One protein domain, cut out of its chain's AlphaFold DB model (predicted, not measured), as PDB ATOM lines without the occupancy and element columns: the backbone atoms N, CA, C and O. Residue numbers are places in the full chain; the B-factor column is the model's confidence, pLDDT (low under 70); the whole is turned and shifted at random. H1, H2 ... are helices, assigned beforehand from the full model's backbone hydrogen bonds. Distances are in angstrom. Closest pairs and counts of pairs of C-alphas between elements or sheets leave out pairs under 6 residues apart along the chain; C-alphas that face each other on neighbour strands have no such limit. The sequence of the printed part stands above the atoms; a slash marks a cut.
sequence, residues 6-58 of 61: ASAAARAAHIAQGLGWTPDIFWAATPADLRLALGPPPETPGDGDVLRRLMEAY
ATOM      1  N   ALA A   6     148.056 -20.779 151.670       91.50
ATOM      2  CA  ALA A   6     148.083 -22.044 152.399       91.50
ATOM      3  C   ALA A   6     148.248 -23.239 151.447       91.50
ATOM      4  O   ALA A   6     149.079 -24.117 151.681       91.50
ATOM      5  N   SER A   7     147.528 -23.236 150.328       93.38
ATOM      6  CA  SER A   7     147.631 -24.234 149.264       93.38
ATOM      7  C   SER A   7     149.026 -24.251 148.629       93.38
ATOM      8  O   SER A   7     149.591 -25.318 148.377       93.38
ATOM      9  N   ALA A   8     149.611 -23.075 148.386       90.06
ATOM     10  CA  ALA A   8     150.974 -22.967 147.868       90.06
ATOM     11  C   ALA A   8     152.021 -23.461 148.882       90.06
ATOM     12  O   ALA A   8     152.899 -24.244 148.515       90.06
ATOM     13  N   ALA A   9     151.893 -23.069 150.152       90.75
ATOM     14  CA  ALA A   9     152.779 -23.492 151.231       90.75
ATOM     15  C   ALA A   9     152.723 -25.010 151.460       90.75
ATOM     16  O   ALA A   9     153.767 -25.636 151.617       90.75
ATOM     17  N   ALA A  10     151.538 -25.625 151.393       92.69
ATOM     18  CA  ALA A  10     151.380 -27.073 151.526       92.69
ATOM     19  C   ALA A  10     152.114 -27.847 150.417       92.69
ATOM     20  O   ALA A  10     152.812 -28.822 150.696       92.69
ATOM     21  N   ARG A  11     152.013 -27.390 149.159       92.00
ATOM     22  CA  ARG A  11     152.762 -27.995 148.043       92.00
ATOM     23  C   ARG A  11     154.270 -27.848 148.226       92.00
ATOM     24  O   ARG A  11     155.001 -28.812 148.024       92.00
ATOM     25  N   ALA A  12     154.731 -26.666 148.625       90.19
ATOM     26  CA  ALA A  12     156.150 -26.419 148.857       90.19
ATOM     27  C   ALA A  12     156.700 -27.265 150.021       90.19
ATOM     28  O   ALA A  12     157.772 -27.853 149.891       90.19
ATOM     29  N   ALA A  13     155.940 -27.409 151.109       91.56
ATOM     30  CA  ALA A  13     156.302 -28.265 152.236       91.56
ATOM     31  C   ALA A  13     156.422 -29.743 151.825       91.56
ATOM     32  O   ALA A  13     157.348 -30.422 152.259       91.56
ATOM     33  N   HIS A  14     155.542 -30.235 150.946       93.56
ATOM     34  CA  HIS A  14     155.646 -31.598 150.416       93.56
ATOM     35  C   HIS A  14     156.954 -31.821 149.638       93.56
ATOM     36  O   HIS A  14     157.623 -32.834 149.826       93.56
ATOM     37  N   ILE A  15     157.359 -30.847 148.821       92.31
ATOM     38  CA  ILE A  15     158.636 -30.896 148.096       92.31
ATOM     39  C   ILE A  15     159.814 -30.871 149.081       92.31
ATOM     40  O   ILE A  15     160.736 -31.672 148.957       92.31
ATOM     41  N   ALA A  16     159.760 -30.008 150.100       93.06
ATOM     42  CA  ALA A  16     160.790 -29.919 151.133       93.06
ATOM     43  C   ALA A  16     160.957 -31.235 151.921       93.06
ATOM     44  O   ALA A  16     162.082 -31.624 152.229       93.06
ATOM     45  N   GLN A  17     159.868 -31.970 152.179       93.25
ATOM     46  CA  GLN A  17     159.943 -33.319 152.760       93.25
ATOM     47  C   GLN A  17     160.701 -34.297 151.852       93.25
ATOM     48  O   GLN A  17     161.525 -35.062 152.345       93.25
ATOM     49  N   GLY A  18     160.486 -34.238 150.534       92.88
ATOM     50  CA  GLY A  18     161.244 -35.037 149.561       92.88
ATOM     51  C   GLY A  18     162.746 -34.720 149.542       92.88
ATOM     52  O   GLY A  18     163.553 -35.593 149.240       92.88
ATOM     53  N   LEU A  19     163.125 -33.498 149.927       91.19
ATOM     54  CA  LEU A  19     164.517 -33.067 150.102       91.19
ATOM     55  C   LEU A  19     165.093 -33.413 151.490       91.19
ATOM     56  O   LEU A  19     166.255 -33.113 151.763       91.19
ATOM     57  N   GLY A  20     164.298 -34.007 152.386       94.88
ATOM     58  CA  GLY A  20     164.698 -34.318 153.761       94.88
ATOM     59  C   GLY A  20     164.765 -33.102 154.692       94.88
ATOM     60  O   GLY A  20     165.397 -33.170 155.746       94.88
ATOM     61  N   TRP A  21     164.148 -31.977 154.322       94.94
ATOM     62  CA  TRP A  21     164.165 -30.764 155.137       94.94
ATOM     63  C   TRP A  21     163.163 -30.851 156.286       94.94
ATOM     64  O   TRP A  21     162.012 -31.266 156.119       94.94
ATOM     65  N   THR A  22     163.587 -30.396 157.463       95.44
ATOM     66  CA  THR A  22     162.678 -30.163 158.588       95.44
ATOM     67  C   THR A  22     161.843 -28.897 158.347       95.44
ATOM     68  O   THR A  22     162.219 -28.056 157.523       95.44
ATOM     69  N   PRO A  23     160.724 -28.710 159.074       93.62
ATOM     70  CA  PRO A  23     159.930 -27.486 158.979       93.62
ATOM     71  C   PRO A  23     160.745 -26.212 159.234       93.62
ATOM     72  O   PRO A  23     160.558 -25.224 158.530       93.62
ATOM     73  N   ASP A  24     161.678 -26.241 160.189       96.25
ATOM     74  CA  ASP A  24     162.534 -25.091 160.502       96.25
ATOM     75  C   ASP A  24     163.448 -24.717 159.331       96.25
ATOM     76  O   ASP A  24     163.562 -23.541 158.989       96.25
ATOM     77  N   ILE A  25     164.051 -25.710 158.665       95.56
ATOM     78  CA  ILE A  25     164.881 -25.476 157.474       95.56
ATOM     79  C   ILE A  25     164.026 -24.892 156.347       95.56
ATOM     80  O   ILE A  25     164.435 -23.928 155.708       95.56
ATOM     81  N   PHE A  26     162.822 -25.428 156.131       94.44
ATOM     82  CA  PHE A  26     161.905 -24.927 155.107       94.44
ATOM     83  C   PHE A  26     161.507 -23.461 155.329       94.44
ATOM     84  O   PHE A  26     161.545 -22.677 154.384       94.44
ATOM     85  N   TRP A  27     161.159 -23.073 156.558       93.75
ATOM     86  CA  TRP A  27     160.744 -21.697 156.854       93.75
ATOM     87  C   TRP A  27     161.905 -20.701 156.910       93.75
ATOM     88  O   TRP A  27     161.690 -19.512 156.676       93.75
ATOM     89  N   ALA A  28     163.122 -21.166 157.196       96.44
ATOM     90  CA  ALA A  28     164.327 -20.343 157.156       96.44
ATOM     91  C   ALA A  28     164.910 -20.187 155.739       96.44
ATOM     92  O   ALA A  28     165.673 -19.250 155.498       96.44
ATOM     93  N   ALA A  29     164.574 -21.091 154.813       94.06
ATOM     94  CA  ALA A  29     165.120 -21.094 153.463       94.06
ATOM     95  C   ALA A  29     164.693 -19.854 152.671       94.06
ATOM     96  O   ALA A  29     163.513 -19.500 152.578       94.06
ATOM     97  N   THR A  30     165.666 -19.210 152.034       92.88
ATOM     98  CA  THR A  30     165.402 -18.088 151.137       92.88
ATOM     99  C   THR A  30     164.973 -18.588 149.750       92.88
ATOM    100  O   THR A  30     165.253 -19.730 149.370       92.88
ATOM    101  N   PRO A  31     164.359 -17.736 148.911       87.19
ATOM    102  CA  PRO A  31     164.082 -18.090 147.517       87.19
ATOM    103  C   PRO A  31     165.329 -18.502 146.713       87.19
ATOM    104  O   PRO A  31     165.217 -19.271 145.757       87.19
ATOM    105  N   ALA A  32     166.514 -18.004 147.086       89.62
ATOM    106  CA  ALA A  32     167.774 -18.401 146.464       89.62
ATOM    107  C   ALA A  32     168.173 -19.833 146.856       89.62
ATOM    108  O   ALA A  32     168.556 -20.609 145.979       89.62
ATOM    109  N   ASP A  33     168.005 -20.201 148.128       92.12
ATOM    110  CA  ASP A  33     168.270 -21.558 148.625       92.12
ATOM    111  C   ASP A  33     167.328 -22.577 147.977       92.12
ATOM    112  O   ASP A  33     167.757 -23.652 147.560       92.12
ATOM    113  N   LEU A  34     166.055 -22.209 147.801       87.88
ATOM    114  CA  LEU A  34     165.079 -23.040 147.094       87.88
ATOM    115  C   LEU A  34     165.481 -23.280 145.636       87.88
ATOM    116  O   LEU A  34     165.423 -24.411 145.163       87.88
ATOM    117  N   ARG A  35     165.935 -22.244 144.919       87.19
ATOM    118  CA  ARG A  35     166.458 -22.408 143.551       87.19
ATOM    119  C   ARG A  35     167.679 -23.322 143.501       87.19
ATOM    120  O   ARG A  35     167.819 -24.078 142.545       87.19
ATOM    121  N   LEU A  36     168.563 -23.237 144.492       90.62
ATOM    122  CA  LEU A  36     169.745 -24.091 144.559       90.62
ATOM    123  C   LEU A  36     169.358 -25.556 144.803       90.62
ATOM    124  O   LEU A  36     169.896 -26.440 144.145       90.62
ATOM    125  N   ALA A  37     168.406 -25.800 145.705       89.94
ATOM    126  CA  ALA A  37     167.959 -27.141 146.070       89.94
ATOM    127  C   ALA A  37     167.115 -27.823 144.981       89.94
ATOM    128  O   ALA A  37     167.244 -29.026 144.768       89.94
ATOM    129  N   LEU A  38     166.258 -27.066 144.289       87.19
ATOM    130  CA  LEU A  38     165.392 -27.585 143.224       87.19
ATOM    131  C   LEU A  38     166.101 -27.680 141.869       87.19
ATOM    132  O   LEU A  38     165.637 -28.394 140.983       87.19
ATOM    133  N   GLY A  39     167.214 -26.962 141.706       86.44
ATOM    134  CA  GLY A  39     167.897 -26.843 140.429       86.44
ATOM    135  C   GLY A  39     167.131 -25.975 139.420       86.44
ATOM    136  O   GLY A  39     166.134 -25.322 139.752       86.44
ATOM    137  N   PRO A  40     167.620 -25.900 138.170       82.12
ATOM    138  CA  PRO A  40     166.921 -25.184 137.113       82.12
ATOM    139  C   PRO A  40     165.553 -25.831 136.847       82.12
ATOM    140  O   PRO A  40     165.438 -27.058 136.899       82.12
ATOM    141  N   PRO A  41     164.512 -25.034 136.538       74.25
ATOM    142  CA  PRO A  41     163.245 -25.600 136.103       74.25
ATOM    143  C   PRO A  41     163.481 -26.475 134.863       74.25
ATOM    144  O   PRO A  41     164.313 -26.116 134.022       74.25
ATOM    145  N   PRO A  42     162.774 -27.610 134.731       71.88
ATOM    146  CA  PRO A  42     162.908 -28.450 133.550       71.88
ATOM    147  C   PRO A  42     162.542 -27.640 132.302       71.88
ATOM    148  O   PRO A  42     161.531 -26.939 132.293       71.88
ATOM    149  N   GLU A  43     163.356 -27.737 131.246       70.38
ATOM    150  CA  GLU A  43     163.111 -27.002 129.994       70.38
ATOM    151  C   GLU A  43     161.808 -27.430 129.312       70.38
ATOM    152  O   GLU A  43     161.175 -26.639 128.617       70.38
ATOM    153  N   THR A  44     161.385 -28.676 129.531       70.81
ATOM    154  CA  THR A  44     160.120 -29.207 129.022       70.81
ATOM    155  C   THR A  44     159.301 -29.732 130.200       70.81
ATOM    156  O   THR A  44     159.776 -30.623 130.910       70.81
ATOM    157  N   PRO A  45     158.085 -29.209 130.443       64.12
ATOM    158  CA  PRO A  45     157.156 -29.825 131.380       64.12
ATOM    159  C   PRO A  45     156.938 -31.284 130.973       64.12
ATOM    160  O   PRO A  45     156.771 -31.565 129.787       64.12
ATOM    161  N   GLY A  46     156.953 -32.211 131.932       66.94
ATOM    162  CA  GLY A  46     156.668 -33.615 131.648       66.94
ATOM    163  C   GLY A  46     155.307 -33.748 130.966       66.94
ATOM    164  O   GLY A  46     154.286 -33.382 131.547       66.94
ATOM    165  N   ASP A  47     155.306 -34.228 129.726       81.12
ATOM    166  CA  ASP A  47     154.093 -34.445 128.950       81.12
ATOM    167  C   ASP A  47     153.429 -35.753 129.405       81.12
ATOM    168  O   ASP A  47     154.053 -36.818 129.417       81.12
ATOM    169  N   GLY A  48     152.157 -35.670 129.796       80.94
ATOM    170  CA  GLY A  48     151.373 -36.829 130.217       80.94
ATOM    171  C   GLY A  48     151.251 -37.886 129.121       80.94
ATOM    172  O   GLY A  48     151.230 -39.078 129.430       80.94
ATOM    173  N   ASP A  49     151.253 -37.482 127.848       84.81
ATOM    174  CA  ASP A  49     151.268 -38.421 126.724       84.81
ATOM    175  C   ASP A  49     152.616 -39.134 126.587       84.81
ATOM    176  O   ASP A  49     152.656 -40.322 126.252       84.81
ATOM    177  N   VAL A  50     153.720 -38.451 126.901       84.31
ATOM    178  CA  VAL A  50     155.054 -39.064 126.953       84.31
ATOM    179  C   VAL A  50     155.134 -40.058 128.108       84.31
ATOM    180  O   VAL A  50     155.577 -41.186 127.897       84.31
ATOM    181  N   LEU A  51     154.646 -39.695 129.299       84.31
ATOM    182  CA  LEU A  51     154.597 -40.612 130.442       84.31
ATOM    183  C   LEU A  51     153.753 -41.854 130.131       84.31
ATOM    184  O   LEU A  51     154.198 -42.975 130.369       84.31
ATOM    185  N   ARG A  52     152.569 -41.673 129.539       87.19
ATOM    186  CA  ARG A  52     151.692 -42.777 129.133       87.19
ATOM    187  C   ARG A  52     152.368 -43.702 128.118       87.19
ATOM    188  O   ARG A  52     152.327 -44.914 128.293       87.19
ATOM    189  N   ARG A  53     153.046 -43.147 127.108       86.88
ATOM    190  CA  ARG A  53     153.827 -43.937 126.139       86.88
ATOM    191  C   ARG A  53     154.956 -44.728 126.796       86.88
ATOM    192  O   ARG A  53     155.216 -45.852 126.384       86.88
ATOM    193  N   LEU A  54     155.618 -44.163 127.805       86.31
ATOM    194  CA  LEU A  54     156.660 -44.866 128.557       86.31
ATOM    195  C   LEU A  54     156.080 -46.017 129.393       86.31
ATOM    196  O   LEU A  54     156.660 -47.095 129.396       86.31
ATOM    197  N   MET A  55     154.920 -45.825 130.031       88.75
ATOM    198  CA  MET A  55     154.219 -46.891 130.764       88.75
ATOM    199  C   MET A  55     153.756 -48.031 129.842       88.75
ATOM    200  O   MET A  55     153.826 -49.194 130.221       88.75
ATOM    201  N   GLU A  56     153.298 -47.710 128.626       91.50
ATOM    202  CA  GLU A  56     152.930 -48.703 127.603       91.50
ATOM    203  C   GLU A  56     154.161 -49.463 127.066       91.50
ATOM    204  O   GLU A  56     154.072 -50.655 126.777       91.50
ATOM    205  N   ALA A  57     155.305 -48.783 126.925       87.38
ATOM    206  CA  ALA A  57     156.543 -49.356 126.390       87.38
ATOM    207  C   ALA A  57     157.325 -50.212 127.401       87.38
ATOM    208  O   ALA A  57     158.061 -51.109 126.992       87.38
ATOM    209  N   TYR A  58     157.166 -49.948 128.700       86.50
ATOM    210  CA  TYR A  58     157.818 -50.675 129.791       86.50
ATOM    211  C   TYR A  58     156.766 -51.099 130.831       86.50
ATOM    212  O   TYR A  58     156.665 -50.474 131.887       86.50
TER     213      TYR A  58
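This is residues 6 to 58 of the 61 residues of the protein "Phage tail assembly chaperone" of Sandarakinorhabdus sp. LB1R16 (UniProt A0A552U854). A small compact head of three helices, H1, H2 and H3, has an arm, residues 39 to 58, that sticks out from it and ends in a fourth helix, H4, well away from the head. In the head, H1 and H2 meet crosswise, and H3 is near H1. The 53 printed residues hold four named helices in the order H1, H2, H3, H4 and no named strand; the class is all helix. The whole is only just loose, close to extended, with a radius of gyration of the C-alphas of 14.8 A, and the C-alphas span 43 by 20 by 19 A, the arm making the length.

Find C-alpha 6 at (148.083, -22.044, 152.399); from there H1, residues 6 to 18, runs 18.7 A to C-alpha 18 at (161.244, -35.037, 149.561). Next come H2, residues 23 to 28, and H3, residues 31 to 38, which is 10.5 A long. Look last for H4, residues 48 to 57, which runs 14.1 A to C-alpha 57 at (156.543, -49.356, 126.390).

Look first at residues 13 to 16 of H1, which alone touch H2. The two helices only just touch, with 3 pairs of C-alphas within 8 A; the closest are those of Ala 16 and Phe 26, 6.5 A apart. Their lines are only just about perpendicular, at 72 degrees. H1 and H3 are near each other, with 5 pairs of C-alphas within 10 A, while H2 and H3 are apart. H4 is apart from H1, H2 and H3. In H1, H2, H3 and H4 every O i to N i+4 pair is within hydrogen-bond range.

The C-alphas of Ala 28 and Ala 57, 43.0 A apart, are the two farthest apart. Without residues 39 to 58, which stand free, the body spans 22 by 16 by 16 A. The links H1 to H2 and H2 to H3 are tight, and H3 to H4, with 9 residues, is short. The printed part has no cut; its mean pLDDT is 87.9, and residues 45 to 46 are under 70.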